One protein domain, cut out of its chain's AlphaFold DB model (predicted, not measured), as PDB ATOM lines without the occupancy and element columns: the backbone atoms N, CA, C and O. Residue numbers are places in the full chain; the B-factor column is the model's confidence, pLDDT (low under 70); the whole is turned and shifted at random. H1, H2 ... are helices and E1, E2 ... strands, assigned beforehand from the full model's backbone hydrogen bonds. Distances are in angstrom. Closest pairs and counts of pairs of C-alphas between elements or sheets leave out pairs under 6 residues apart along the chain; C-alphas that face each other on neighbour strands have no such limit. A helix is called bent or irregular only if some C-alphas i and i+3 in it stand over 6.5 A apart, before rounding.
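What this domain is: This is residues 957 to 1109 and 1133 to 1190 of the 1190 residues of the protein "Hypothetical protein" of Symbiodinium sp. CCMP2456 (UniProt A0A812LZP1). Two lobes stand end to end: in one, a strongly twisted five-stranded sheet has H3 over one face and tiny H1 over the other; in the other, two crossed sheets, E9 E8 E13 E14 and E6 E12 E7, face each other as a sandwich. H3 and H4 sit where the lobes meet, the hairpin E10 and E11 lies at the far end of the sandwich lobe, and the small pair E5 and E15 lies near the five-stranded sheet. The printed part has 211 residues, with four named helices and sixteen named strands in the order E1 H1 E2 E3 E4 E5 E6 E7 E8 E9 H2 E10 E11 E12 H3 H4 E13 E14 E15 E16. The class is mixed, helices and strands. The whole is compact, with a radius of gyration of the C-alphas of 18.6 A and spans of 54, 38 and 28 A.

Where its parts are: The largest sheet holds E1, residues 964 to 966, with C-alpha 964 at (3.661, 30.168, -14.977); E16, 1185 to 1188, with C-alpha 1188 at (8.032, 26.714, -11.916); E4, 998 to 1003, 16.5 A long; E3, 989 to 994, 16.3 A; and E2, 975 to 980, 14.0 A. H1 is residues 967 to 970, and H3, 1133 to 1142, is 16.0 A long. H4 is 1145 to 1148, E5 1009 to 1011 and E15 1179 to 1181. The four-stranded sheet has E9, 1058 to 1061; E8, 1052 to 1055; E13, 1153 to 1162, 28.1 A, with C-alpha 1153 at (4.719, 18.376, -7.657); and E14, 1165 to 1175, 26.8 A. E6, 1023 to 1027, E12, 1103 to 1107, and E7, 1042 to 1044, make the third sheet. H2 is 1062 to 1070, E10 1082 to 1085 and E11 1095 to 1098.

How they stand to each other: The largest sheet is antiparallel, in the order E1 E16 E4 E3 E2. E2, E3 and E4 form a meander, each strand the antiparallel neighbour of the one before; N 991 and O 979 are 2.8 A apart, N 1000 and O 992 2.8 A. H3 is on this sheet at a height of 8.5 A, and the closest C-alphas of E2 and H3 are those of Ala 979 and Gln 1136, 5.4 A apart. H1 is on the opposite face, over E4, at a height of 8.6 A. H3 is irregular: C-alphas 1137 and 1140 are 7.7 A apart. In E5 and E15, antiparallel, N 1011 and O 1179 are 2.8 A apart. The mixed sheet runs E9 E8 E13 E14; E8 and E13 are parallel, with N 1054 and O 1157 2.9 A apart, and in the hairpin E13 and E14 N 1158 and O 1170 are 2.9 A apart. E14 bends by 75 degrees at residue 1172. The antiparallel sheet E6 E12 E7 makes the sandwich, two sheets face to face, with it, their strands at 58 degrees; the closest C-alphas of E7 and E14 are those of Val 1042 and Ala 1171, 6.8 A. In E6 and E12, N 1026 and O 1104 are 2.8 A apart. H4 is on the mixed sheet at a height of 8.0 A, its Trp 1148 C-alpha 5.7 A from that of Arg 1154 in E13. H2 is on it too, at 8.8 A. In the hairpin E10 and E11, N 1096 and O 1084 are 2.8 A apart. O i to N i+4 pairs are within hydrogen-bond range in 4 of 5 cases in H2 and in 2 of 6 in H3, where 4 of 7 O i to N i+3 pairs are within range; H1 and H4, with 4 residues each, are too short for any O i to N i+4 pair.

The domain as a whole: The C-alphas of Glu 973 and Pro 1074, the two farthest apart, are 55.8 A apart. Residues 1110 to 1132 are not printed, and C-alphas 1109 and 1133 are 18.4 A apart across the cut. The links E5 to E6, E6 to E7 and H2 to E10 are long. The mean pLDDT of the printed part is 80.6; 27 residues are under 70, among them 1028 to 1036 and 1089 to 1093.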
ATOM      1  N   ARG A 957      -8.191  20.815  -9.036       59.50
ATOM      2  CA  ARG A 957      -7.316  21.967  -8.820       59.50
ATOM      3  C   ARG A 957      -6.320  22.024  -9.974       59.50
ATOM      4  O   ARG A 957      -5.518  21.104 -10.135       59.50
ATOM      5  N   LYS A 958      -6.412  23.081 -10.782       76.25
ATOM      6  CA  LYS A 958      -5.347  23.444 -11.712       76.25
ATOM      7  C   LYS A 958      -4.207  24.115 -10.949       76.25
ATOM      8  O   LYS A 958      -4.449  24.712  -9.899       76.25
ATOM      9  N   VAL A 959      -2.998  24.035 -11.493       78.62
ATOM     10  CA  VAL A 959      -1.856  24.812 -10.995       78.62
ATOM     11  C   VAL A 959      -2.176  26.307 -11.099       78.62
ATOM     12  O   VAL A 959      -2.759  26.757 -12.086       78.62
ATOM     13  N   ALA A 960      -1.828  27.071 -10.065       71.50
ATOM     14  CA  ALA A 960      -2.058  28.510 -10.028       71.50
ATOM     15  C   ALA A 960      -1.134  29.260 -11.014       71.50
ATOM     16  O   ALA A 960       0.005  28.858 -11.266       71.50
ATOM     17  N   GLY A 961      -1.656  30.330 -11.625       66.44
ATOM     18  CA  GLY A 961      -1.001  31.024 -12.744       66.44
ATOM     19  C   GLY A 961       0.257  31.817 -12.368       66.44
ATOM     20  O   GLY A 961       1.069  32.118 -13.237       66.44
ATOM     21  N   ASP A 962       0.453  32.100 -11.081       73.75
ATOM     22  CA  ASP A 962       1.675  32.675 -10.509       73.75
ATOM     23  C   ASP A 962       2.900  31.760 -10.689       73.75
ATOM     24  O   ASP A 962       4.019  32.248 -10.839       73.75
ATOM     25  N   LYS A 963       2.696  30.439 -10.782       80.06
ATOM     26  CA  LYS A 963       3.750  29.473 -11.134       80.06
ATOM     27  C   LYS A 963       4.045  29.372 -12.642       80.06
ATOM     28  O   LYS A 963       4.873  28.543 -13.017       80.06
ATOM     29  N   VAL A 964       3.441  30.195 -13.510       85.12
ATOM     30  CA  VAL A 964       3.661  30.168 -14.977       85.12
ATOM     31  C   VAL A 964       4.320  31.463 -15.483       85.12
ATOM     32  O   VAL A 964       3.666  32.429 -15.887       85.12
ATOM     33  N   THR A 965       5.653  31.467 -15.524       85.62
ATOM     34  CA  THR A 965       6.472  32.623 -15.937       85.62
ATOM     35  C   THR A 965       6.909  32.552 -17.413       85.62
ATOM     36  O   THR A 965       6.563  31.604 -18.118       85.62
ATOM     37  N   THR A 966       7.642  33.544 -17.935       86.00
ATOM     38  CA  THR A 966       8.249  33.490 -19.286       86.00
ATOM     39  C   THR A 966       9.615  32.805 -19.259       86.00
ATOM     40  O   THR A 966      10.371  32.966 -18.300       86.00
ATOM     41  N   ILE A 967       9.974  32.085 -20.327       86.06
ATOM     42  CA  ILE A 967      11.302  31.452 -20.460       86.06
ATOM     43  C   ILE A 967      12.428  32.500 -20.394       86.06
ATOM     44  O   ILE A 967      13.469  32.253 -19.789       86.06
ATOM     45  N   GLU A 968      12.198  33.692 -20.949       80.25
ATOM     46  CA  GLU A 968      13.142  34.818 -20.920       80.25
ATOM     47  C   GLU A 968      13.458  35.273 -19.489       80.25
ATOM     48  O   GLU A 968      14.629  35.391 -19.138       80.25
ATOM     49  N   SER A 969      12.442  35.425 -18.629       78.12
ATOM     50  CA  SER A 969      12.626  35.831 -17.222       78.12
ATOM     51  C   SER A 969      13.384  34.809 -16.361       78.12
ATOM     52  O   SER A 969      13.928  35.160 -15.318       78.12
ATOM     53  N   VAL A 970      13.441  33.544 -16.794       79.94
ATOM     54  CA  VAL A 970      14.229  32.480 -16.146       79.94
ATOM     55  C   VAL A 970      15.679  32.468 -16.655       79.94
ATOM     56  O   VAL A 970      16.572  31.938 -15.980       79.94
ATOM     57  N   GLY A 971      15.932  33.039 -17.839       69.44
ATOM     58  CA  GLY A 971      17.213  33.016 -18.547       69.44
ATOM     59  C   GLY A 971      17.662  31.607 -18.962       69.44
ATOM     60  O   GLY A 971      17.061  30.596 -18.589       69.44
ATOM     61  N   ARG A 972      18.786  31.500 -19.680       70.56
ATOM     62  CA  ARG A 972      19.403  30.200 -20.047       70.56
ATOM     63  C   ARG A 972      20.717  29.881 -19.330       70.56
ATOM     64  O   ARG A 972      21.258  28.796 -19.502       70.56
ATOM     65  N   GLU A 973      21.188  30.776 -18.472       66.56
ATOM     66  CA  GLU A 973      22.407  30.572 -17.685       66.56
ATOM     67  C   GLU A 973      22.204  29.578 -16.525       66.56
ATOM     68  O   GLU A 973      21.079  29.361 -16.056       66.56
ATOM     69  N   SER A 974      23.312  28.973 -16.078       68.62
ATOM     70  CA  SER A 974      23.403  28.030 -14.946       68.62
ATOM     71  C   SER A 974      22.492  26.789 -15.026       68.62
ATOM     72  O   SER A 974      22.015  26.296 -13.998       68.62
ATOM     73  N   VAL A 975      22.239  26.275 -16.234       80.50
ATOM     74  CA  VAL A 975      21.507  25.017 -16.467       80.50
ATOM     75  C   VAL A 975      22.395  23.808 -16.147       80.50
ATOM     76  O   VAL A 975      23.488  23.680 -16.685       80.50
ATOM     77  N   LEU A 976      21.896  22.913 -15.289       76.38
ATOM     78  CA  LEU A 976      22.517  21.629 -14.934       76.38
ATOM     79  C   LEU A 976      22.098  20.512 -15.900       76.38
ATOM     80  O   LEU A 976      22.896  19.641 -16.234       76.38
ATOM     81  N   VAL A 977      20.839  20.530 -16.350       82.44
ATOM     82  CA  VAL A 977      20.352  19.687 -17.449       82.44
ATOM     83  C   VAL A 977      19.157  20.345 -18.133       82.44
ATOM     84  O   VAL A 977      18.300  20.932 -17.469       82.44
ATOM     85  N   GLU A 978      19.072  20.189 -19.450       86.19
ATOM     86  CA  GLU A 978      17.842  20.340 -20.222       86.19
ATOM     87  C   GLU A 978      17.556  19.005 -20.926       86.19
ATOM     88  O   GLU A 978      18.433  18.445 -21.583       86.19
ATOM     89  N   ALA A 979      16.350  18.457 -20.753       83.75
ATOM     90  CA  ALA A 979      15.959  17.166 -21.321       83.75
ATOM     91  C   ALA A 979      14.522  17.207 -21.876       83.75
ATOM     92  O   ALA A 979      13.624  17.694 -21.187       83.75
ATOM     93  N   PRO A 980      14.254  16.683 -23.088       84.69
ATOM     94  CA  PRO A 980      12.907  16.671 -23.658       84.69
ATOM     95  C   PRO A 980      11.966  15.775 -22.842       84.69
ATOM     96  O   PRO A 980      12.354  14.694 -22.398       84.69
ATOM     97  N   MET A 981      10.710  16.195 -22.665       82.56
ATOM     98  CA  MET A 981       9.718  15.436 -21.897       82.56
ATOM     99  C   MET A 981       9.061  14.331 -22.736       82.56
ATOM    100  O   MET A 981       7.964  14.494 -23.259       82.56
ATOM    101  N   ILE A 982       9.698  13.163 -22.805       78.06
ATOM    102  CA  ILE A 982       9.291  12.025 -23.657       78.06
ATOM    103  C   ILE A 982       7.897  11.470 -23.292       78.06
ATOM    104  O   ILE A 982       7.203  10.896 -24.130       78.06
ATOM    105  N   ASN A 983       7.456  11.679 -22.048       76.75
ATOM    106  CA  ASN A 983       6.124  11.297 -21.561       76.75
ATOM    107  C   ASN A 983       4.991  12.224 -22.060       76.75
ATOM    108  O   ASN A 983       3.815  11.919 -21.852       76.75
ATOM    109  N   VAL A 984       5.323  13.359 -22.686       80.69
ATOM    110  CA  VAL A 984       4.384  14.394 -23.136       80.69
ATOM    111  C   VAL A 984       4.310  14.368 -24.665       80.69
ATOM    112  O   VAL A 984       5.322  14.299 -25.350       80.69
ATOM    113  N   LYS A 985       3.097  14.418 -25.231       74.12
ATOM    114  CA  LYS A 985       2.878  14.295 -26.688       74.12
ATOM    115  C   LYS A 985       3.145  15.577 -27.496       74.12
ATOM    116  O   LYS A 985       2.874  15.590 -28.693       74.12
ATOM    117  N   ALA A 986       3.626  16.639 -26.857       75.38
ATOM    118  CA  ALA A 986       3.881  17.934 -27.479       75.38
ATOM    119  C   ALA A 986       5.379  18.125 -27.747       75.38
ATOM    120  O   ALA A 986       6.221  17.840 -26.895       75.38
ATOM    121  N   THR A 987       5.716  18.613 -28.938       75.69
ATOM    122  CA  THR A 987       7.091  18.927 -29.332       75.69
ATOM    123  C   THR A 987       7.544  20.261 -28.737       75.69
ATOM    124  O   THR A 987       6.764  21.201 -28.626       75.69
ATOM    125  N   GLY A 988       8.822  20.352 -28.355       78.81
ATOM    126  CA  GLY A 988       9.398  21.561 -27.750       78.81
ATOM    127  C   GLY A 988       9.192  21.703 -26.235       78.81
ATOM    128  O   GLY A 988       9.579  22.726 -25.678       78.81
ATOM    129  N   VAL A 989       8.625  20.696 -25.558       88.44
ATOM    130  CA  VAL A 989       8.499  20.683 -24.091       88.44
ATOM    131  C   VAL A 989       9.723  20.019 -23.453       88.44
ATOM    132  O   VAL A 989      10.001  18.842 -23.707       88.44
ATOM    133  N   SER A 990      10.446  20.758 -22.610       89.12
ATOM    134  CA  SER A 990      11.663  20.299 -21.928       89.12
ATOM    135  C   SER A 990      11.603  20.515 -20.415       89.12
ATOM    136  O   SER A 990      11.028  21.478 -19.913       89.12
ATOM    137  N   LEU A 991      12.210  19.590 -19.672       91.25
ATOM    138  CA  LEU A 991      12.532  19.746 -18.259       91.25
ATOM    139  C   LEU A 991      13.896  20.436 -18.155       91.25
ATOM    140  O   LEU A 991      14.876  19.919 -18.694       91.25
ATOM    141  N   VAL A 992      13.962  21.560 -17.444       87.56
ATOM    142  CA  VAL A 992      15.178  22.364 -17.257       87.56
ATOM    143  C   VAL A 992      15.467  22.506 -15.769       87.56
ATOM    144  O   VAL A 992      14.661  23.063 -15.025       87.56
ATOM    145  N   LEU A 993      16.623  22.012 -15.325       87.25
ATOM    146  CA  LEU A 993      17.065  22.089 -13.928       87.25
ATOM    147  C   LEU A 993      18.277  23.018 -13.829       87.25
ATOM    148  O   LEU A 993      19.174  22.955 -14.670       87.25
ATOM    149  N   LYS A 994      18.313  23.878 -12.808       83.56
ATOM    150  CA  LYS A 994      19.326  24.928 -12.632       83.56
ATOM    151  C   LYS A 994      20.048  24.857 -11.292       83.56
ATOM    152  O   LYS A 994      19.520  24.359 -10.296       83.56
ATOM    153  N   ALA A 995      21.240  25.453 -11.260       70.69
ATOM    154  CA  ALA A 995      21.985  25.691 -10.031       70.69
ATOM    155  C   ALA A 995      21.150  26.484  -9.000       70.69
ATOM    156  O   ALA A 995      20.321  27.340  -9.341       70.69
ATOM    157  N   GLY A 996      21.371  26.176  -7.720       70.19
ATOM    158  CA  GLY A 996      20.547  26.684  -6.619       70.19
ATOM    159  C   GLY A 996      19.209  25.954  -6.447       70.19
ATOM    160  O   GLY A 996      18.271  26.542  -5.925       70.19
ATOM    161  N   GLY A 997      19.094  24.697  -6.896       71.94
ATOM    162  CA  GLY A 997      17.966  23.822  -6.543       71.94
ATOM    163  C   GLY A 997      16.682  24.003  -7.365       71.94
ATOM    164  O   GLY A 997      15.661  23.439  -6.998       71.94
ATOM    165  N   ARG A 998      16.684  24.789  -8.449       80.12
ATOM    166  CA  ARG A 998      15.447  25.226  -9.136       80.12
ATOM    167  C   ARG A 998      15.119  24.374 -10.362       80.12
ATOM    168  O   ARG A 998      15.977  24.182 -11.225       80.12
ATOM    169  N   GLY A 999      13.875  23.905 -10.461       87.44
ATOM    170  CA  GLY A 999      13.362  23.118 -11.584       87.44
ATOM    171  C   GLY A 999      12.231  23.814 -12.345       87.44
ATOM    172  O   GLY A 999      11.343  24.428 -11.752       87.44
ATOM    173  N   TYR A1000      12.236  23.673 -13.670       89.19
ATOM    174  CA  TYR A1000      11.240  24.249 -14.571       89.19
ATOM    175  C   TYR A1000      10.805  23.238 -15.638       89.19
ATOM    176  O   TYR A1000      11.604  22.404 -16.069       89.19
ATOM    177  N   VAL A1001       9.570  23.354 -16.129       91.00
ATOM    178  CA  VAL A1001       9.173  22.782 -17.428       91.00
ATOM    179  C   VAL A1001       8.955  23.926 -18.406       91.00
ATOM    180  O   VAL A1001       8.076  24.759 -18.197       91.00
ATOM    181  N   PHE A1002       9.763  23.980 -19.459       91.06
ATOM    182  CA  PHE A1002       9.661  24.962 -20.533       91.06
ATOM    183  C   PHE A1002       8.767  24.422 -21.651       91.06
ATOM    184  O   PHE A1002       8.894  23.262 -22.041       91.06
ATOM    185  N   ASN A1003       7.913  25.275 -22.218       91.12
ATOM    186  CA  ASN A1003       7.279  25.030 -23.511       91.12
ATOM    187  C   ASN A1003       7.895  25.956 -24.571       91.12
ATOM    188  O   ASN A1003       7.440  27.079 -24.788       91.12
ATOM    189  N   GLY A1004       8.948  25.471 -25.230       84.62
ATOM    190  CA  GLY A1004       9.532  26.081 -26.428       84.62
ATOM    191  C   GLY A1004       8.840  25.658 -27.732       84.62
ATOM    192  O   GLY A1004       9.361  25.936 -28.810       84.62
ATOM    193  N   GLY A1005       7.711  24.948 -27.654       84.75
ATOM    194  CA  GLY A1005       6.877  24.590 -28.797       84.75
ATOM    195  C   GLY A1005       5.974  25.740 -29.257       84.75
ATOM    196  O   GLY A1005       5.846  26.769 -28.601       84.75
ATOM    197  N   SER A1006       5.305  25.546 -30.395       81.31
ATOM    198  CA  SER A1006       4.406  26.535 -31.014       81.31
ATOM    199  C   SER A1006       2.937  26.430 -30.576       81.31
ATOM    200  O   SER A1006       2.095  27.161 -31.090       81.31
ATOM    201  N   SER A1007       2.603  25.526 -29.649       82.12
ATOM    202  CA  SER A1007       1.227  25.294 -29.177       82.12
ATOM    203  C   SER A1007       1.159  25.087 -27.663       82.12
ATOM    204  O   SER A1007       2.134  24.677 -27.031       82.12
ATOM    205  N   GLU A1008       0.011  25.408 -27.067       85.50
ATOM    206  CA  GLU A1008      -0.244  25.207 -25.639       85.50
ATOM    207  C   GLU A1008      -0.283  23.714 -25.285       85.50
ATOM    208  O   GLU A1008      -0.884  22.904 -25.990       85.50
ATOM    209  N   THR A1009       0.365  23.346 -24.177       87.56
ATOM    210  CA  THR A1009       0.453  21.955 -23.716       87.56
ATOM    211  C   THR A1009      -0.243  21.780 -22.375       87.56
ATOM    212  O   THR A1009       0.144  22.399 -21.390       87.56
ATOM    213  N   VAL A1010      -1.217  20.868 -22.308       87.88
ATOM    214  CA  VAL A1010      -1.862  20.472 -21.046       87.88
ATOM    215  C   VAL A1010      -1.101  19.305 -20.410       87.88
ATOM    216  O   VAL A1010      -1.193  18.161 -20.865       87.88
ATOM    217  N   LEU A1011      -0.366  19.590 -19.337       87.25
ATOM    218  CA  LEU A1011       0.261  18.599 -18.464       87.25
ATOM    219  C   LEU A1011      -0.780  18.110 -17.449       87.25
ATOM    220  O   LEU A1011      -1.407  18.915 -16.767       87.25
ATOM    221  N   LYS A1012      -0.992  16.796 -17.344       87.44
ATOM    222  CA  LYS A1012      -2.042  16.234 -16.475       87.44
ATOM    223  C   LYS A1012      -1.515  15.799 -15.110       87.44
ATOM    224  O   LYS A1012      -0.358  15.388 -14.993       87.44
ATOM    225  N   ALA A1013      -2.383  15.770 -14.106       85.44
ATOM    226  CA  ALA A1013      -2.099  15.095 -12.845       85.44
ATOM    227  C   ALA A1013      -1.735  13.614 -13.105       85.44
ATOM    228  O   ALA A1013      -2.398  12.921 -13.881       85.44
ATOM    229  N   GLY A1014      -0.650  13.140 -12.490       85.94
ATOM    230  CA  GLY A1014      -0.008  11.853 -12.785       85.94
ATOM    231  C   GLY A1014       1.137  11.917 -13.810       85.94
ATOM    232  O   GLY A1014       1.780  10.895 -14.047       85.94
ATOM    233  N   THR A1015       1.446  13.079 -14.403       88.81
ATOM    234  CA  THR A1015       2.595  13.218 -15.325       88.81
ATOM    235  C   THR A1015       3.924  13.026 -14.588       88.81
ATOM    236  O   THR A1015       4.277  13.823 -13.719       88.81
ATOM    237  N   ILE A1016       4.687  11.991 -14.960       90.75
ATOM    238  CA  ILE A1016       6.059  11.772 -14.473       90.75
ATOM    239  C   ILE A1016       6.997  12.789 -15.134       90.75
ATOM    240  O   ILE A1016       7.163  12.775 -16.359       90.75
ATOM    241  N   LEU A1017       7.632  13.633 -14.317       88.19
ATOM    242  CA  LEU A1017       8.537  14.690 -14.775       88.19
ATOM    243  C   LEU A1017       9.921  14.134 -15.143       88.19
ATOM    244  O   LEU A1017      10.455  14.450 -16.206       88.19
ATOM    245  N   CYS A1018      10.478  13.272 -14.291       88.12
ATOM    246  CA  CYS A1018      11.803  12.668 -14.449       88.12
ATOM    247  C   CYS A1018      11.935  11.338 -13.681       88.12
ATOM    248  O   CYS A1018      11.002  10.863 -13.024       88.12
ATOM    249  N   GLY A1019      13.100  10.698 -13.796       86.50
ATOM    250  CA  GLY A1019      13.446   9.480 -13.061       86.50
ATOM    251  C   GLY A1019      14.692   9.630 -12.187       86.50
ATOM    252  O   GLY A1019      15.572  10.442 -12.459       86.50
ATOM    253  N   TYR A1020      14.784   8.779 -11.162       83.94
ATOM    254  CA  TYR A1020      15.974   8.593 -10.319       83.94
ATOM    255  C   TYR A1020      16.961   7.541 -10.888       83.94
ATOM    256  O   TYR A1020      17.848   7.059 -10.179       83.94
ATOM    257  N   GLY A1021      16.855   7.177 -12.170       78.06
ATOM    258  CA  GLY A1021      17.703   6.179 -12.833       78.06
ATOM    259  C   GLY A1021      17.462   4.737 -12.364       78.06
ATOM    260  O   GLY A1021      16.352   4.368 -11.978       78.06
ATOM    261  N   LYS A1022      18.515   3.908 -12.408       76.75
ATOM    262  CA  LYS A1022      18.556   2.630 -11.677       76.75
ATOM    263  C   LYS A1022      18.826   2.893 -10.190       76.75
ATOM    264  O   LYS A1022      19.475   3.877  -9.833       76.75
ATOM    265  N   GLY A1023      18.323   2.031  -9.319       74.06
ATOM    266  CA  GLY A1023      18.368   2.219  -7.870       74.06
ATOM    267  C   GLY A1023      18.034   0.927  -7.142       74.06
ATOM    268  O   GLY A1023      17.442   0.020  -7.729       74.06
ATOM    269  N   LYS A1024      18.435   0.843  -5.876       79.81
ATOM    270  CA  LYS A1024      18.285  -0.338  -5.020       79.81
ATOM    271  C   LYS A1024      17.443   0.028  -3.805       79.81
ATOM    272  O   LYS A1024      17.638   1.089  -3.217       79.81
ATOM    273  N   PHE A1025      16.524  -0.853  -3.423       81.75
ATOM    274  CA  PHE A1025      15.801  -0.698  -2.167       81.75
ATOM    275  C   PHE A1025      16.722  -1.030  -0.991       81.75
ATOM    276  O   PHE A1025      17.358  -2.086  -0.973       81.75
ATOM    277  N   ARG A1026      16.788  -0.131  -0.010       76.19
ATOM    278  CA  ARG A1026      17.467  -0.338   1.267       76.19
ATOM    279  C   ARG A1026      16.458  -0.362   2.396       76.19
ATOM    280  O   ARG A1026      15.562   0.474   2.472       76.19
ATOM    281  N   PHE A1027      16.655  -1.299   3.306       75.69
ATOM    282  CA  PHE A1027      15.950  -1.338   4.574       75.69
ATOM    283  C   PHE A1027      16.601  -0.345   5.532       75.69
ATOM    284  O   PHE A1027      17.827  -0.241   5.579       75.69
ATOM    285  N   ALA A1028      15.788   0.375   6.294       62.25
ATOM    286  CA  ALA A1028      16.263   1.121   7.444       62.25
ATOM    287  C   ALA A1028      16.839   0.170   8.490       62.25
ATOM    288  O   ALA A1028      16.434  -0.992   8.614       62.25
ATOM    289  N   ASN A1029      17.792   0.692   9.254       55.16
ATOM    290  CA  ASN A1029      18.407  -0.046  10.342       55.16
ATOM    291  C   ASN A1029      17.381  -0.297  11.460       55.16
ATOM    292  O   ASN A1029      16.362   0.391  11.558       55.16
ATOM    293  N   LYS A1030      17.666  -1.278  12.325       47.22
ATOM    294  CA  LYS A1030      16.745  -1.772  13.371       47.22
ATOM    295  C   LYS A1030      16.330  -0.722  14.424       47.22
ATOM    296  O   LYS A1030      15.476  -1.016  15.249       47.22
ATOM    297  N   ASP A1031      16.892   0.485  14.357       42.50
ATOM    298  CA  ASP A1031      16.652   1.612  15.266       42.50
ATOM    299  C   ASP A1031      15.694   2.680  14.686       42.50
ATOM    300  O   ASP A1031      15.488   3.728  15.295       42.50
ATOM    301  N   GLY A1032      15.126   2.458  13.493       45.84
ATOM    302  CA  GLY A1032      14.066   3.298  12.910       45.84
ATOM    303  C   GLY A1032      14.513   4.558  12.153       45.84
ATOM    304  O   GLY A1032      13.696   5.158  11.454       45.84
ATOM    305  N   GLN A1033      15.793   4.945  12.216       47.50
ATOM    306  CA  GLN A1033      16.324   6.060  11.414       47.50
ATOM    307  C   GLN A1033      16.271   5.790   9.890       47.50
ATOM    308  O   GLN A1033      16.331   4.630   9.470       47.50
ATOM    309  N   PRO A1034      16.214   6.845   9.048       48.94
ATOM    310  CA  PRO A1034      16.346   6.748   7.592       48.94
ATOM    311  C   PRO A1034      17.480   5.828   7.107       48.94
ATOM    312  O   PRO A1034      18.597   5.877   7.617       48.94
ATOM    313  N   ALA A1035      17.218   5.016   6.073       53.66
ATOM    314  CA  ALA A1035      18.243   4.164   5.446       53.66
ATOM    315  C   ALA A1035      19.187   4.932   4.497       53.66
ATOM    316  O   ALA A1035      20.156   4.372   3.973       53.66
ATOM    317  N   GLY A1036      18.863   6.198   4.244       60.12
ATOM    318  CA  GLY A1036      19.522   7.083   3.303       60.12
ATOM    319  C   GLY A1036      19.344   8.538   3.712       60.12
ATOM    320  O   GLY A1036      18.566   8.854   4.610       60.12
ATOM    321  N   ASP A1037      20.082   9.411   3.038       71.06
ATOM    322  CA  ASP A1037      19.909  10.857   3.131       71.06
ATOM    323  C   ASP A1037      18.518  11.251   2.594       71.06
ATOM    324  O   ASP A1037      18.256  11.005   1.412       71.06
ATOM    325  N   PRO A1038      17.629  11.874   3.396       69.69
ATOM    326  CA  PRO A1038      16.319  12.319   2.928       69.69
ATOM    327  C   PRO A1038      16.373  13.306   1.760       69.69
ATOM    328  O   PRO A1038      15.394  13.400   1.023       69.69
ATOM    329  N   ALA A1039      17.494  14.005   1.549       68.50
ATOM    330  CA  ALA A1039      17.695  14.892   0.407       68.50
ATOM    331  C   ALA A1039      18.056  14.157  -0.900       68.50
ATOM    332  O   ALA A1039      17.913  14.757  -1.961       68.50
ATOM    333  N   ALA A1040      18.466  12.881  -0.865       73.12
ATOM    334  CA  ALA A1040      18.932  12.137  -2.049       73.12
ATOM    335  C   ALA A1040      18.296  10.743  -2.246       73.12
ATOM    336  O   ALA A1040      18.363  10.177  -3.339       73.12
ATOM    337  N   GLU A1041      17.673  10.171  -1.214       82.81
ATOM    338  CA  GLU A1041      17.050   8.842  -1.222       82.81
ATOM    339  C   GLU A1041      15.603   8.938  -0.713       82.81
ATOM    340  O   GLU A1041      15.302   9.735   0.173       82.81
ATOM    341  N   VAL A1042      14.680   8.159  -1.286       84.94
ATOM    342  CA  VAL A1042      13.229   8.372  -1.088       84.94
ATOM    343  C   VAL A1042      12.622   7.268  -0.224       84.94
ATOM    344  O   VAL A1042      12.676   6.100  -0.609       84.94
ATOM    345  N   GLN A1043      11.996   7.601   0.906       87.94
ATOM    346  CA  GLN A1043      11.317   6.609   1.748       87.94
ATOM    347  C   GLN A1043      10.031   6.091   1.095       87.94
ATOM    348  O   GLN A1043       9.132   6.869   0.781       87.94
ATOM    349  N   PHE A1044       9.894   4.772   0.966       90.06
ATOM    350  CA  PHE A1044       8.593   4.143   0.765       90.06
ATOM    351  C   PHE A1044       7.890   4.017   2.119       90.06
ATOM    352  O   PHE A1044       8.061   3.035   2.842       90.06
ATOM    353  N   HIS A1045       7.118   5.044   2.459       88.25
ATOM    354  CA  HIS A1045       6.267   5.079   3.639       88.25
ATOM    355  C   HIS A1045       4.857   5.505   3.231       88.25
ATOM    356  O   HIS A1045       4.668   6.530   2.580       88.25
ATOM    357  N   LEU A1046       3.885   4.689   3.621       89.69
ATOM    358  CA  LEU A1046       2.456   4.910   3.483       89.69
ATOM    359  C   LEU A1046       1.860   4.983   4.897       89.69
ATOM    360  O   LEU A1046       2.222   4.192   5.770       89.69
ATOM    361  N   LYS A1047       0.978   5.951   5.131       83.94
ATOM    362  CA  LYS A1047       0.366   6.282   6.425       83.94
ATOM    363  C   LYS A1047      -1.082   5.795   6.500       83.94
ATOM    364  O   LYS A1047      -1.516   5.331   7.554       83.94
ATOM    365  N   GLY A1048      -1.831   5.877   5.398       86.06
ATOM    366  CA  GLY A1048      -3.254   5.532   5.378       86.06
ATOM    367  C   GLY A1048      -3.912   5.599   3.993       86.06
ATOM    368  O   GLY A1048      -3.222   5.714   2.981       86.06
ATOM    369  N   PRO A1049      -5.253   5.506   3.921       86.62
ATOM    370  CA  PRO A1049      -5.984   5.405   2.654       86.62
ATOM    371  C   PRO A1049      -5.845   6.621   1.727       86.62
ATOM    372  O   PRO A1049      -5.925   6.444   0.513       86.62
ATOM    373  N   GLU A1050      -5.589   7.816   2.262       87.56
ATOM    374  CA  GLU A1050      -5.484   9.061   1.481       87.56
ATOM    375  C   GLU A1050      -4.147   9.237   0.739       87.56
ATOM    376  O   GLU A1050      -4.017  10.142  -0.088       87.56
ATOM    377  N   ASP A1051      -3.139   8.397   1.005       88.50
ATOM    378  CA  ASP A1051      -1.838   8.522   0.343       88.50
ATOM    379  C   ASP A1051      -1.939   8.237  -1.159       88.50
ATOM    380  O   ASP A1051      -2.547   7.257  -1.597       88.50
ATOM    381  N   LEU A1052      -1.306   9.088  -1.967       91.94
ATOM    382  CA  LEU A1052      -1.296   8.956  -3.420       91.94
ATOM    383  C   LEU A1052      -0.206   7.986  -3.885       91.94
ATOM    384  O   LEU A1052       0.958   8.098  -3.499       91.94
ATOM    385  N   VAL A1053      -0.568   7.076  -4.787       93.19
ATOM    386  CA  VAL A1053       0.352   6.120  -5.417       93.19
ATOM    387  C   VAL A1053       0.142   6.066  -6.929       93.19
ATOM    388  O   VAL A1053      -0.960   6.297  -7.432       93.19
ATOM    389  N   LEU A1054       1.199   5.726  -7.671       90.81
ATOM    390  CA  LEU A1054       1.095   5.384  -9.088       90.81
ATOM    391  C   LEU A1054       0.842   3.877  -9.233       90.81
ATOM    392  O   LEU A1054       1.766   3.064  -9.172       90.81
ATOM    393  N   HIS A1055      -0.410   3.490  -9.457       89.75
ATOM    394  CA  HIS A1055      -0.785   2.100  -9.726       89.75
ATOM    395  C   HIS A1055      -1.175   1.954 -11.203       89.75
ATOM    396  O   HIS A1055      -2.015   2.693 -11.711       89.75
ATOM    397  N   ASN A1056      -0.521   1.035 -11.924       83.00
ATOM    398  CA  ASN A1056      -0.673   0.847 -13.378       83.00
ATOM    399  C   ASN A1056      -0.514   2.135 -14.225       83.00
ATOM    400  O   ASN A1056      -1.096   2.254 -15.301       83.00
ATOM    401  N   GLY A1057       0.287   3.097 -13.750       76.19
ATOM    402  CA  GLY A1057       0.500   4.387 -14.420       76.19
ATOM    403  C   GLY A1057      -0.631   5.405 -14.230       76.19
ATOM    404  O   GLY A1057      -0.644   6.421 -14.921       76.19
ATOM    405  N   GLN A1058      -1.570   5.157 -13.313       83.62
ATOM    406  CA  GLN A1058      -2.602   6.111 -12.905       83.62
ATOM    407  C   GLN A1058      -2.346   6.599 -11.475       83.62
ATOM    408  O   GLN A1058      -1.924   5.823 -10.617       83.62
ATOM    409  N   LEU A1059      -2.622   7.881 -11.229       89.88
ATOM    410  CA  LEU A1059      -2.598   8.494  -9.903       89.88
ATOM    411  C   LEU A1059      -3.901   8.148  -9.167       89.88
ATOM    412  O   LEU A1059      -4.976   8.546  -9.613       89.88
ATOM    413  N   LEU A1060      -3.802   7.386  -8.076       90.75
ATOM    414  CA  LEU A1060      -4.932   6.891  -7.277       90.75
ATOM    415  C   LEU A1060      -4.623   7.009  -5.779       90.75
ATOM    416  O   LEU A1060      -3.450   7.066  -5.401       90.75
ATOM    417  N   THR A1061      -5.655   7.005  -4.931       92.12
ATOM    418  CA  THR A1061      -5.455   6.894  -3.476       92.12
ATOM    419  C   THR A1061      -5.212   5.440  -3.072       92.12
ATOM    420  O   THR A1061      -5.695   4.493  -3.704       92.12
ATOM    421  N   LEU A1062      -4.453   5.236  -2.000       91.31
ATOM    422  CA  LEU A1062      -4.112   3.913  -1.494       91.31
ATOM    423  C   LEU A1062      -5.352   3.128  -1.034       91.31
ATOM    424  O   LEU A1062      -5.420   1.915  -1.241       91.31
ATOM    425  N   GLY A1063      -6.357   3.818  -0.487       87.50
ATOM    426  CA  GLY A1063      -7.657   3.251  -0.130       87.50
ATOM    427  C   GLY A1063      -8.346   2.600  -1.330       87.50
ATOM    428  O   GLY A1063      -8.690   1.422  -1.264       87.50
ATOM    429  N   GLN A1064      -8.429   3.308  -2.464       86.69
ATOM    430  CA  GLN A1064      -8.992   2.775  -3.714       86.69
ATOM    431  C   GLN A1064      -8.228   1.538  -4.216       86.69
ATOM    432  O   GLN A1064      -8.837   0.571  -4.676       86.69
ATOM    433  N   VAL A1065      -6.893   1.539  -4.115       88.94
ATOM    434  CA  VAL A1065      -6.046   0.405  -4.537       88.94
ATOM    435  C   VAL A1065      -6.252  -0.827  -3.645       88.94
ATOM    436  O   VAL A1065      -6.257  -1.952  -4.149       88.94
ATOM    437  N   ILE A1066      -6.444  -0.631  -2.338       88.44
ATOM    438  CA  ILE A1066      -6.669  -1.705  -1.362       88.44
ATOM    439  C   ILE A1066      -8.100  -2.236  -1.444       88.44
ATOM    440  O   ILE A1066      -8.283  -3.448  -1.495       88.44
ATOM    441  N   GLU A1067      -9.115  -1.378  -1.534       84.19
ATOM    442  CA  GLU A1067     -10.519  -1.785  -1.673       84.19
ATOM    443  C   GLU A1067     -10.755  -2.592  -2.964       84.19
ATOM    444  O   GLU A1067     -11.326  -3.688  -2.932       84.19
ATOM    445  N   ALA A1068     -10.189  -2.138  -4.089       81.62
ATOM    446  CA  ALA A1068     -10.219  -2.850  -5.370       81.62
ATOM    447  C   ALA A1068      -9.464  -4.199  -5.369       81.62
ATOM    448  O   ALA A1068      -9.556  -4.963  -6.342       81.62
ATOM    449  N   GLN A1069      -8.712  -4.499  -4.306       84.19
ATOM    450  CA  GLN A1069      -8.091  -5.799  -4.061       84.19
ATOM    451  C   GLN A1069      -8.806  -6.587  -2.946       84.19
ATOM    452  O   GLN A1069      -8.861  -7.812  -3.035       84.19
ATOM    453  N   ARG A1070      -9.431  -5.929  -1.954       78.69
ATOM    454  CA  ARG A1070     -10.232  -6.566  -0.885       78.69
ATOM    455  C   ARG A1070     -11.456  -7.297  -1.425       78.69
ATOM    456  O   ARG A1070     -11.859  -8.304  -0.854       78.69
ATOM    457  N   SER A1071     -11.983  -6.846  -2.562       70.19
ATOM    458  CA  SER A1071     -13.005  -7.551  -3.349       70.19
ATOM    459  C   SER A1071     -12.529  -8.867  -3.992       70.19
ATOM    460  O   SER A1071     -13.348  -9.603  -4.531       70.19
ATOM    461  N   LYS A1072     -11.222  -9.175  -3.951       73.81
ATOM    462  CA  LYS A1072     -10.606 -10.373  -4.559       73.81
ATOM    463  C   LYS A1072      -9.834 -11.234  -3.562       73.81
ATOM    464  O   LYS A1072      -9.747 -12.443  -3.743       73.81
ATOM    465  N   VAL A1073      -9.221 -10.613  -2.552       70.19
ATOM    466  CA  VAL A1073      -8.468 -11.277  -1.480       70.19
ATOM    467  C   VAL A1073      -8.767 -10.551  -0.169       70.19
ATOM    468  O   VAL A1073      -8.399  -9.382  -0.044       70.19
ATOM    469  N   PRO A1074      -9.407 -11.195   0.824       70.25
ATOM    470  CA  PRO A1074      -9.756 -10.519   2.073       70.25
ATOM    471  C   PRO A1074      -8.526 -10.228   2.944       70.25
ATOM    472  O   PRO A1074      -8.447  -9.173   3.572       70.25
ATOM    473  N   VAL A1075      -7.544 -11.136   2.947       73.88
ATOM    474  CA  VAL A1075      -6.270 -10.971   3.659       73.88
ATOM    475  C   VAL A1075      -5.269 -10.272   2.747       73.88
ATOM    476  O   VAL A1075      -4.660 -10.891   1.876       73.88
ATOM    477  N   ILE A1076      -5.083  -8.970   2.957       79.81
ATOM    478  CA  ILE A1076      -4.107  -8.167   2.219       79.81
ATOM    479  C   ILE A1076      -2.843  -7.958   3.045       79.81
ATOM    480  O   ILE A1076      -2.895  -7.562   4.206       79.81
ATOM    481  N   LYS A1077      -1.698  -8.161   2.392       84.81
ATOM    482  CA  LYS A1077      -0.384  -7.718   2.861       84.81
ATOM    483  C   LYS A1077       0.062  -6.519   2.026       84.81
ATOM    484  O   LYS A1077      -0.123  -6.501   0.808       84.81
ATOM    485  N   ILE A1078       0.685  -5.541   2.669       89.12
ATOM    486  CA  ILE A1078       1.417  -4.455   2.014       89.12
ATOM    487  C   ILE A1078       2.880  -4.653   2.390       89.12
ATOM    488  O   ILE A1078       3.189  -4.955   3.543       89.12
ATOM    489  N   ALA A1079       3.787  -4.528   1.424       84.50
ATOM    490  CA  ALA A1079       5.207  -4.667   1.689       84.50
ATOM    491  C   ALA A1079       5.620  -3.656   2.764       84.50
ATOM    492  O   ALA A1079       5.363  -2.455   2.641       84.50
ATOM    493  N   TYR A1080       6.256  -4.165   3.818       86.75
ATOM    494  CA  TYR A1080       6.875  -3.364   4.876       86.75
ATOM    495  C   TYR A1080       5.907  -2.536   5.745       86.75
ATOM    496  O   TYR A1080       6.345  -1.713   6.546       86.75
ATOM    497  N   HIS A1081       4.596  -2.776   5.619       90.56
ATOM    498  CA  HIS A1081       3.561  -2.145   6.434       90.56
ATOM    499  C   HIS A1081       2.650  -3.218   7.040       90.56
ATOM    500  O   HIS A1081       2.075  -4.044   6.327       90.56
ATOM    501  N   LYS A1082       2.478  -3.194   8.364       86.25
ATOM    502  CA  LYS A1082       1.422  -3.934   9.051       86.25
ATOM    503  C   LYS A1082       0.133  -3.129   8.884       86.25
ATOM    504  O   LYS A1082      -0.049  -2.089   9.515       86.25
ATOM    505  N   LEU A1083      -0.747  -3.617   8.013       87.12
ATOM    506  CA  LEU A1083      -2.110  -3.112   7.921       87.12
ATOM    507  C   LEU A1083      -2.876  -3.574   9.161       87.12
ATOM    508  O   LEU A1083      -2.981  -4.774   9.414       87.12
ATOM    509  N   THR A1084      -3.407  -2.614   9.911       83.38
ATOM    510  CA  THR A1084      -4.359  -2.850  10.997       83.38
ATOM    511  C   THR A1084      -5.665  -2.181  10.594       83.38
ATOM    512  O   THR A1084      -5.673  -0.999  10.255       83.38
ATOM    513  N   ASP A1085      -6.770  -2.923  10.576       79.88
ATOM    514  CA  ASP A1085      -8.068  -2.300  10.330       79.88
ATOM    515  C   ASP A1085      -8.485  -1.464  11.538       79.88
ATOM    516  O   ASP A1085      -8.320  -1.879  12.684       79.88
ATOM    517  N   ALA A1086      -8.961  -0.258  11.253       76.62
ATOM    518  CA  ALA A1086      -9.190   0.797  12.225       76.62
ATOM    519  C   ALA A1086     -10.374   1.654  11.743       76.62
ATOM    520  O   ALA A1086     -10.160   2.793  11.308       76.62
ATOM    521  N   PRO A1087     -11.600   1.098  11.721       74.50
ATOM    522  CA  PRO A1087     -12.790   1.809  11.267       74.50
ATOM    523  C   PRO A1087     -13.001   3.117  12.039       74.50
ATOM    524  O   PRO A1087     -12.617   3.255  13.201       74.50
ATOM    525  N   LYS A1088     -13.589   4.098  11.354       70.69
ATOM    526  CA  LYS A1088     -13.902   5.438  11.872       70.69
ATOM    527  C   LYS A1088     -15.335   5.794  11.506       70.69
ATOM    528  O   LYS A1088     -15.847   5.236  10.541       70.69
ATOM    529  N   ASP A1089     -15.914   6.764  12.213       47.88
ATOM    530  CA  ASP A1089     -17.254   7.319  11.998       47.88
ATOM    531  C   ASP A1089     -17.573   7.451  10.489       47.88
ATOM    532  O   ASP A1089     -16.973   8.265   9.782       47.88
ATOM    533  N   GLY A1090     -18.482   6.617   9.971       59.47
ATOM    534  CA  GLY A1090     -18.913   6.645   8.561       59.47
ATOM    535  C   GLY A1090     -17.945   6.043   7.523       59.47
ATOM    536  O   GLY A1090     -18.297   5.964   6.347       59.47
ATOM    537  N   MET A1091     -16.762   5.568   7.922       66.81
ATOM    538  CA  MET A1091     -15.799   4.853   7.069       66.81
ATOM    539  C   MET A1091     -15.413   3.491   7.677       66.81
ATOM    540  O   MET A1091     -14.303   3.327   8.198       66.81
ATOM    541  N   PRO A1092     -16.288   2.468   7.569       58.66
ATOM    542  CA  PRO A1092     -16.035   1.140   8.133       58.66
ATOM    543  C   PRO A1092     -14.870   0.404   7.451       58.66
ATOM    544  O   PRO A1092     -14.268  -0.475   8.050       58.66
ATOM    545  N   GLY A1093     -14.516   0.760   6.211       66.62
ATOM    546  CA  GLY A1093     -13.355   0.201   5.506       66.62
ATOM    547  C   GLY A1093     -12.001   0.826   5.876       66.62
ATOM    548  O   GLY A1093     -10.996   0.457   5.266       66.62
ATOM    549  N   ASN A1094     -11.961   1.790   6.809       81.38
ATOM    550  CA  ASN A1094     -10.736   2.512   7.157       81.38
ATOM    551  C   ASN A1094      -9.708   1.611   7.869       81.38
ATOM    552  O   ASN A1094     -10.038   0.794   8.728       81.38
ATOM    553  N   PHE A1095      -8.434   1.817   7.544       85.19
ATOM    554  CA  PHE A1095      -7.293   1.112   8.123       85.19
ATOM    555  C   PHE A1095      -6.185   2.102   8.499       85.19
ATOM    556  O   PHE A1095      -6.104   3.210   7.961       85.19
ATOM    557  N   THR A1096      -5.306   1.689   9.406       85.56
ATOM    558  CA  THR A1096      -4.024   2.342   9.687       85.56
ATOM    559  C   THR A1096      -2.879   1.470   9.185       85.56
ATOM    560  O   THR A1096      -2.963   0.238   9.167       85.56
ATOM    561  N   LEU A1097      -1.792   2.113   8.753       87.38
ATOM    562  CA  LEU A1097      -0.567   1.429   8.352       87.38
ATOM    563  C   LEU A1097       0.539   1.721   9.359       87.38
ATOM    564  O   LEU A1097       1.095   2.816   9.401       87.38
ATOM    565  N   GLU A1098       0.887   0.713  10.151       85.06
ATOM    566  CA  GLU A1098       2.110   0.741  10.944       85.06
ATOM    567  C   GLU A1098       3.275   0.337  10.036       85.06
ATOM    568  O   GLU A1098       3.247  -0.724   9.408       85.06
ATOM    569  N   LEU A1099       4.308   1.176   9.945       82.38
ATOM    570  CA  LEU A1099       5.504   0.914   9.141       82.38
ATOM    571  C   LEU A1099       6.338  -0.201   9.799       82.38
ATOM    572  O   LEU A1099       7.263   0.068  10.564       82.38
ATOM    573  N   SER A1100       5.990  -1.461   9.526       83.75
ATOM    574  CA  SER A1100       6.624  -2.641  10.133       83.75
ATOM    575  C   SER A1100       8.087  -2.808   9.725       83.75
ATOM    576  O   SER A1100       8.859  -3.439  10.445       83.75
ATOM    577  N   GLN A1101       8.488  -2.208   8.602       80.19
ATOM    578  CA  GLN A1101       9.884  -2.027   8.238       80.19
ATOM    579  C   GLN A1101      10.033  -0.745   7.405       80.19
ATOM    580  O   GLN A1101       9.420  -0.588   6.358       80.19
ATOM    581  N   SER A1102      10.856   0.205   7.846       81.25
ATOM    582  CA  SER A1102      11.138   1.401   7.039       81.25
ATOM    583  C   SER A1102      12.016   1.018   5.837       81.25
ATOM    584  O   SER A1102      13.014   0.313   5.996       81.25
ATOM    585  N   VAL A1103      11.635   1.432   4.623       86.12
ATOM    586  CA  VAL A1103      12.329   1.089   3.365       86.12
ATOM    587  C   VAL A1103      12.507   2.332   2.502       86.12
ATOM    588  O   VAL A1103      11.637   3.194   2.452       86.12
ATOM    589  N   TRP A1104      13.651   2.432   1.831       86.31
ATOM    590  CA  TRP A1104      14.085   3.590   1.055       86.31
ATOM    591  C   TRP A1104      14.551   3.159  -0.335       86.31
ATOM    592  O   TRP A1104      15.135   2.090  -0.500       86.31
ATOM    593  N   TYR A1105      14.307   3.991  -1.341       86.00
ATOM    594  CA  TYR A1105      14.813   3.823  -2.695       86.00
ATOM    595  C   TYR A1105      16.084   4.656  -2.871       86.00
ATOM    596  O   TYR A1105      16.029   5.888  -2.912       86.00
ATOM    597  N   SER A1106      17.221   3.972  -2.975       82.94
ATOM    598  CA  SER A1106      18.549   4.570  -3.096       82.94
ATOM    599  C   SER A1106      19.010   4.555  -4.561       82.94
ATOM    600  O   SER A1106      19.244   3.469  -5.103       82.94
ATOM    601  N   PRO A1107      19.178   5.709  -5.233       77.75
ATOM    602  CA  PRO A1107      19.690   5.754  -6.602       77.75
ATOM    603  C   PRO A1107      21.118   5.187  -6.700       77.75
ATOM    604  O   PRO A1107      21.961   5.442  -5.840       77.75
ATOM    605  N   GLU A1108      21.429   4.425  -7.754       74.44
ATOM    606  CA  GLU A1108      22.792   3.911  -7.959       74.44
ATOM    607  C   GLU A1108      23.759   5.042  -8.330       74.44
ATOM    608  O   GLU A1108      23.554   5.720  -9.341       74.44
ATOM    609  N   LYS A1109      24.837   5.212  -7.552       57.53
ATOM    610  CA  LYS A1109      25.932   6.154  -7.841       57.53
ATOM    611  C   LYS A1109      26.767   5.670  -9.040       57.53
ATOM    612  O   LYS A1109      27.800   5.035  -8.870       57.53
ATOM    613  N   THR A1133      16.989   9.955 -24.203       51.19
ATOM    614  CA  THR A1133      16.244   9.130 -23.239       51.19
ATOM    615  C   THR A1133      16.952   8.957 -21.896       51.19
ATOM    616  O   THR A1133      16.281   8.728 -20.891       51.19
ATOM    617  N   THR A1134      18.282   9.064 -21.842       57.31
ATOM    618  CA  THR A1134      19.053   8.849 -20.610       57.31
ATOM    619  C   THR A1134      18.919  10.030 -19.644       57.31
ATOM    620  O   THR A1134      18.732   9.811 -18.447       57.31
ATOM    621  N   GLY A1135      18.922  11.269 -20.154       63.41
ATOM    622  CA  GLY A1135      18.887  12.493 -19.342       63.41
ATOM    623  C   GLY A1135      17.621  12.627 -18.490       63.41
ATOM    624  O   GLY A1135      17.703  12.687 -17.264       63.41
ATOM    625  N   GLN A1136      16.430  12.588 -19.104       78.12
ATOM    626  CA  GLN A1136      15.162  12.705 -18.358       78.12
ATOM    627  C   GLN A1136      15.001  11.580 -17.308       78.12
ATOM    628  O   GLN A1136      14.408  11.778 -16.244       78.12
ATOM    629  N   MET A1137      15.557  10.398 -17.586       77.88
ATOM    630  CA  MET A1137      15.434   9.208 -16.741       77.88
ATOM    631  C   MET A1137      16.364   9.199 -15.519       77.88
ATOM    632  O   MET A1137      16.152   8.367 -14.635       77.88
ATOM    633  N   THR A1138      17.351  10.100 -15.435       81.19
ATOM    634  CA  THR A1138      18.267  10.248 -14.282       81.19
ATOM    635  C   THR A1138      18.196  11.620 -13.599       81.19
ATOM    636  O   THR A1138      18.637  11.744 -12.453       81.19
ATOM    637  N   ALA A1139      17.613  12.629 -14.260       83.81
ATOM    638  CA  ALA A1139      17.603  14.030 -13.835       83.81
ATOM    639  C   ALA A1139      17.046  14.308 -12.424       83.81
ATOM    640  O   ALA A1139      17.433  15.308 -11.824       83.81
ATOM    641  N   ALA A1140      16.200  13.439 -11.848       84.62
ATOM    642  CA  ALA A1140      15.658  13.645 -10.495       84.62
ATOM    643  C   ALA A1140      16.753  13.760  -9.415       84.62
ATOM    644  O   ALA A1140      16.547  14.398  -8.390       84.62
ATOM    645  N   ARG A1141      17.930  13.170  -9.674       80.88
ATOM    646  CA  ARG A1141      19.107  13.162  -8.788       80.88
ATOM    647  C   ARG A1141      19.864  14.491  -8.717       80.88
ATOM    648  O   ARG A1141      20.739  14.625  -7.870       80.88
ATOM    649  N   LEU A1142      19.623  15.408  -9.658       80.19
ATOM    650  CA  LEU A1142      20.404  16.644  -9.796       80.19
ATOM    651  C   LEU A1142      19.922  17.759  -8.858       80.19
ATOM    652  O   LEU A1142      20.653  18.721  -8.641       80.19
ATOM    653  N   LEU A1143      18.717  17.619  -8.299       81.81
ATOM    654  CA  LEU A1143      18.165  18.493  -7.265       81.81
ATOM    655  C   LEU A1143      17.873  17.669  -5.998       81.81
ATOM    656  O   LEU A1143      17.518  16.493  -6.123       81.81
ATOM    657  N   PRO A1144      17.956  18.263  -4.793       82.00
ATOM    658  CA  PRO A1144      17.502  17.621  -3.563       82.00
ATOM    659  C   PRO A1144      16.028  17.197  -3.625       82.00
ATOM    660  O   PRO A1144      15.208  17.869  -4.245       82.00
ATOM    661  N   ASN A1145      15.652  16.151  -2.889       85.19
ATOM    662  CA  ASN A1145      14.263  15.686  -2.771       85.19
ATOM    663  C   ASN A1145      13.285  16.777  -2.299       85.19
ATOM    664  O   ASN A1145      12.137  16.801  -2.734       85.19
ATOM    665  N   SER A1146      13.740  17.723  -1.472       81.50
ATOM    666  CA  SER A1146      12.959  18.898  -1.059       81.50
ATOM    667  C   SER A1146      12.635  19.865  -2.206       81.50
ATOM    668  O   SER A1146      11.683  20.626  -2.101       81.50
ATOM    669  N   SER A1147      13.364  19.815  -3.327       82.88
ATOM    670  CA  SER A1147      13.031  20.552  -4.560       82.88
ATOM    671  C   SER A1147      11.932  19.872  -5.394       82.88
ATOM    672  O   SER A1147      11.560  20.393  -6.442       82.88
ATOM    673  N   TRP A1148      11.411  18.718  -4.958       85.94
ATOM    674  CA  TRP A1148      10.392  17.937  -5.671       85.94
ATOM    675  C   TRP A1148       9.075  17.745  -4.889       85.94
ATOM    676  O   TRP A1148       8.186  17.057  -5.393       85.94
ATOM    677  N   ASP A1149       8.921  18.326  -3.692       80.06
ATOM    678  CA  ASP A1149       7.647  18.370  -2.949       80.06
ATOM    679  C   ASP A1149       7.181  19.830  -2.834       80.06
ATOM    680  O   ASP A1149       7.769  20.647  -2.128       80.06
ATOM    681  N   SER A1150       6.155  20.178  -3.608       82.25
ATOM    682  CA  SER A1150       5.630  21.534  -3.767       82.25
ATOM    683  C   SER A1150       4.104  21.510  -3.915       82.25
ATOM    684  O   SER A1150       3.470  20.456  -3.956       82.25
ATOM    685  N   GLY A1151       3.477  22.684  -4.038       78.12
ATOM    686  CA  GLY A1151       2.027  22.782  -4.246       78.12
ATOM    687  C   GLY A1151       1.502  22.084  -5.513       78.12
ATOM    688  O   GLY A1151       0.305  21.810  -5.583       78.12
ATOM    689  N   CYS A1152       2.364  21.785  -6.494       84.38
ATOM    690  CA  CYS A1152       1.993  21.162  -7.772       84.38
ATOM    691  C   CYS A1152       2.780  19.884  -8.127       84.38
ATOM    692  O   CYS A1152       2.345  19.150  -9.018       84.38
ATOM    693  N   VAL A1153       3.879  19.570  -7.430       89.44
ATOM    694  CA  VAL A1153       4.719  18.376  -7.657       89.44
ATOM    695  C   VAL A1153       4.895  17.604  -6.352       89.44
ATOM    696  O   VAL A1153       5.039  18.214  -5.301       89.44
ATOM    697  N   ARG A1154       4.920  16.269  -6.408       90.38
ATOM    698  CA  ARG A1154       5.325  15.424  -5.273       90.38
ATOM    699  C   ARG A1154       6.132  14.217  -5.738       90.38
ATOM    700  O   ARG A1154       5.896  13.691  -6.827       90.38
ATOM    701  N   ILE A1155       7.043  13.730  -4.896       91.38
ATOM    702  CA  ILE A1155       7.694  12.432  -5.105       91.38
ATOM    703  C   ILE A1155       6.716  11.310  -4.726       91.38
ATOM    704  O   ILE A1155       6.320  11.194  -3.568       91.38
ATOM    705  N   LEU A1156       6.344  10.465  -5.689       92.31
ATOM    706  CA  LEU A1156       5.415   9.345  -5.504       92.31
ATOM    707  C   LEU A1156       6.053   8.015  -5.919       92.31
ATOM    708  O   LEU A1156       6.936   7.968  -6.780       92.31
ATOM    709  N   PHE A1157       5.569   6.913  -5.343       92.56
ATOM    710  CA  PHE A1157       5.978   5.563  -5.734       92.56
ATOM    711  C   PHE A1157       5.044   4.942  -6.770       92.56
ATOM    712  O   PHE A1157       3.821   4.946  -6.618       92.56
ATOM    713  N   THR A1158       5.646   4.307  -7.777       91.19
ATOM    714  CA  THR A1158       4.979   3.268  -8.565       91.19
ATOM    715  C   THR A1158       4.865   2.000  -7.723       91.19
ATOM    716  O   THR A1158       5.874   1.555  -7.168       91.19
ATOM    717  N   VAL A1159       3.674   1.400  -7.648       90.50
ATOM    718  CA  VAL A1159       3.386   0.184  -6.861       90.50
ATOM    719  C   VAL A1159       2.787  -0.937  -7.723       90.50
ATOM    720  O   VAL A1159       2.073  -0.669  -8.691       90.50
ATOM    721  N   LYS A1160       3.071  -2.201  -7.375       89.94
ATOM    722  CA  LYS A1160       2.556  -3.411  -8.050       89.94
ATOM    723  C   LYS A1160       2.097  -4.469  -7.044       89.94
ATOM    724  O   LYS A1160       2.698  -4.609  -5.982       89.94
ATOM    725  N   TRP A1161       1.080  -5.254  -7.390       85.19
ATOM    726  CA  TRP A1161       0.717  -6.452  -6.627       85.19
ATOM    727  C   TRP A1161       1.650  -7.624  -6.969       85.19
ATOM    728  O   TRP A1161       1.947  -7.860  -8.138       85.19
ATOM    729  N   LEU A1162       2.083  -8.356  -5.943       77.50
ATOM    730  CA  LEU A1162       2.792  -9.638  -5.994       77.50
ATOM    731  C   LEU A1162       2.068 -10.643  -5.081       77.50
ATOM    732  O   LEU A1162       1.248 -10.246  -4.251       77.50
ATOM    733  N   ALA A1163       2.406 -11.934  -5.169       66.56
ATOM    734  CA  ALA A1163       1.844 -12.972  -4.291       66.56
ATOM    735  C   ALA A1163       2.035 -12.667  -2.787       66.56
ATOM    736  O   ALA A1163       1.190 -12.999  -1.961       66.56
ATOM    737  N   THR A1164       3.117 -11.968  -2.431       66.50
ATOM    738  CA  THR A1164       3.448 -11.578  -1.053       66.50
ATOM    739  C   THR A1164       2.821 -10.252  -0.592       66.50
ATOM    740  O   THR A1164       2.939  -9.930   0.589       66.50
ATOM    741  N   GLY A1165       2.153  -9.481  -1.466       82.50
ATOM    742  CA  GLY A1165       1.459  -8.232  -1.108       82.50
ATOM    743  C   GLY A1165       1.531  -7.108  -2.154       82.50
ATOM    744  O   GLY A1165       1.875  -7.340  -3.311       82.50
ATOM    745  N   LEU A1166       1.231  -5.868  -1.750       88.44
ATOM    746  CA  LEU A1166       1.472  -4.651  -2.547       88.44
ATOM    747  C   LEU A1166       2.914  -4.161  -2.350       88.44
ATOM    748  O   LEU A1166       3.278  -3.804  -1.234       88.44
ATOM    749  N   TRP A1167       3.721  -4.109  -3.411       89.44
ATOM    750  CA  TRP A1167       5.148  -3.760  -3.356       89.44
ATOM    751  C   TRP A1167       5.482  -2.452  -4.089       89.44
ATOM    752  O   TRP A1167       4.902  -2.180  -5.147       89.44
ATOM    753  N   PRO A1168       6.459  -1.666  -3.594       89.50
ATOM    754  CA  PRO A1168       7.021  -0.542  -4.335       89.50
ATOM    755  C   PRO A1168       7.874  -1.016  -5.519       89.50
ATOM    756  O   PRO A1168       8.443  -2.106  -5.505       89.50
ATOM    757  N   VAL A1169       7.985  -0.168  -6.544       86.88
ATOM    758  CA  VAL A1169       8.770  -0.436  -7.761       86.88
ATOM    759  C   VAL A1169       9.863   0.615  -7.961       86.88
ATOM    760  O   VAL A1169      11.037   0.258  -8.004       86.88
ATOM    761  N   ARG A1170       9.505   1.905  -8.062       85.81
ATOM    762  CA  ARG A1170      10.432   3.059  -8.145       85.81
ATOM    763  C   ARG A1170       9.749   4.335  -7.649       85.81
ATOM    764  O   ARG A1170       8.530   4.451  -7.785       85.81
ATOM    765  N   ALA A1171      10.537   5.279  -7.140       88.56
ATOM    766  CA  ALA A1171      10.108   6.651  -6.865       88.56
ATOM    767  C   ALA A1171      10.243   7.544  -8.112       88.56
ATOM    768  O   ALA A1171      11.141   7.332  -8.929       88.56
ATOM    769  N   HIS A1172       9.379   8.553  -8.236       90.25
ATOM    770  CA  HIS A1172       9.375   9.548  -9.314       90.25
ATOM    771  C   HIS A1172       8.847  10.902  -8.816       90.25
ATOM    772  O   HIS A1172       7.862  10.902  -8.079       90.25
ATOM    773  N   PRO A1173       9.396  12.049  -9.260       90.94
ATOM    774  CA  PRO A1173       8.713  13.338  -9.166       90.94
ATOM    775  C   PRO A1173       7.547  13.397 -10.165       90.94
ATOM    776  O   PRO A1173       7.722  13.164 -11.368       90.94
ATOM    777  N   VAL A1174       6.347  13.673  -9.659       91.19
ATOM    778  CA  VAL A1174       5.076  13.581 -10.390       91.19
ATOM    779  C   VAL A1174       4.267  14.859 -10.197       91.19
ATOM    780  O   VAL A1174       4.116  15.342  -9.076       91.19
ATOM    781  N   LEU A1175       3.707  15.387 -11.285       90.31
ATOM    782  CA  LEU A1175       2.758  16.498 -11.241       90.31
ATOM    783  C   LEU A1175       1.431  16.022 -10.617       90.31
ATOM    784  O   LEU A1175       0.832  15.066 -11.111       90.31
ATOM    785  N   ILE A1176       0.959  16.669  -9.548       89.31
ATOM    786  CA  ILE A1176      -0.258  16.269  -8.803       89.31
ATOM    787  C   ILE A1176      -1.511  17.093  -9.154       89.31
ATOM    788  O   ILE A1176      -2.585  16.843  -8.614       89.31
ATOM    789  N   GLN A1177      -1.389  18.058 -10.067       87.50
ATOM    790  CA  GLN A1177      -2.461  18.944 -10.537       87.50
ATOM    791  C   GLN A1177      -2.445  19.025 -12.071       87.50
ATOM    792  O   GLN A1177      -1.421  18.751 -12.692       87.50
ATOM    793  N   ASP A1178      -3.570  19.391 -12.689       87.31
ATOM    794  CA  ASP A1178      -3.608  19.667 -14.133       87.31
ATOM    795  C   ASP A1178      -3.021  21.082 -14.390       87.31
ATOM    796  O   ASP A1178      -3.321  22.024 -13.657       87.31
ATOM    797  N   CYS A1179      -2.170  21.257 -15.402       87.38
ATOM    798  CA  CYS A1179      -1.537  22.536 -15.750       87.38
ATOM    799  C   CYS A1179      -1.611  22.779 -17.257       87.38
ATOM    800  O   CYS A1179      -1.125  21.959 -18.035       87.38
ATOM    801  N   ASP A1180      -2.149  23.923 -17.668       88.12
ATOM    802  CA  ASP A1180      -2.068  24.390 -19.052       88.12
ATOM    803  C   ASP A1180      -0.808  25.267 -19.184       88.12
ATOM    804  O   ASP A1180      -0.576  26.148 -18.355       88.12
ATOM    805  N   LEU A1181       0.057  24.981 -20.163       87.12
ATOM    806  CA  LEU A1181       1.352  25.644 -20.336       87.12
ATOM    807  C   LEU A1181       1.477  26.234 -21.756       87.12
ATOM    808  O   LEU A1181       1.773  25.492 -22.703       87.12
ATOM    809  N   PRO A1182       1.265  27.554 -21.931       86.88
ATOM    810  CA  PRO A1182       1.344  28.217 -23.236       86.88
ATOM    811  C   PRO A1182       2.756  28.231 -23.858       86.88
ATOM    812  O   PRO A1182       3.746  28.050 -23.143       86.88
ATOM    813  N   PRO A1183       2.883  28.499 -25.172       87.31
ATOM    814  CA  PRO A1183       4.167  28.751 -25.833       87.31
ATOM    815  C   PRO A1183       4.990  29.855 -25.156       87.31
ATOM    816  O   PRO A1183       4.443  30.856 -24.688       87.31
ATOM    817  N   GLY A1184       6.314  29.689 -25.107       83.88
ATOM    818  CA  GLY A1184       7.241  30.663 -24.517       83.88
ATOM    819  C   GLY A1184       7.183  30.761 -22.984       83.88
ATOM    820  O   GLY A1184       7.891  31.581 -22.390       83.88
ATOM    821  N   ARG A1185       6.354  29.940 -22.326       90.25
ATOM    822  CA  ARG A1185       6.184  29.919 -20.868       90.25
ATOM    823  C   ARG A1185       6.952  28.781 -20.201       90.25
ATOM    824  O   ARG A1185       7.278  27.762 -20.810       90.25
ATOM    825  N   ALA A1186       7.225  28.988 -18.919       87.94
ATOM    826  CA  ALA A1186       7.890  28.062 -18.023       87.94
ATOM    827  C   ALA A1186       7.025  27.836 -16.774       87.94
ATOM    828  O   ALA A1186       6.704  28.788 -16.062       87.94
ATOM    829  N   LEU A1187       6.679  26.580 -16.494       90.25
ATOM    830  CA  LEU A1187       6.106  26.170 -15.213       90.25
ATOM    831  C   LEU A1187       7.232  26.058 -14.178       90.25
ATOM    832  O   LEU A1187       8.174  25.291 -14.383       90.25
ATOM    833  N   VAL A1188       7.118  26.782 -13.066       88.50
ATOM    834  CA  VAL A1188       8.032  26.714 -11.916       88.50
ATOM    835  C   VAL A1188       7.643  25.533 -11.022       88.50
ATOM    836  O   VAL A1188       6.557  25.521 -10.436       88.50
ATOM    837  N   LEU A1189       8.519  24.532 -10.912       84.88
ATOM    838  CA  LEU A1189       8.210  23.275 -10.217       84.88
ATOM    839  C   LEU A1189       8.271  23.411  -8.691       84.88
ATOM    840  O   LEU A1189       7.401  22.874  -8.000       84.88
ATOM    841  N   ASN A1190       9.242  24.168  -8.176       74.81
ATOM    842  CA  ASN A1190       9.427  24.470  -6.756       74.81
ATOM    843  C   ASN A1190       9.376  25.976  -6.491       74.81
ATOM    844  O   ASN A1190      10.277  26.696  -6.959       74.81
TER     845      ASN A1190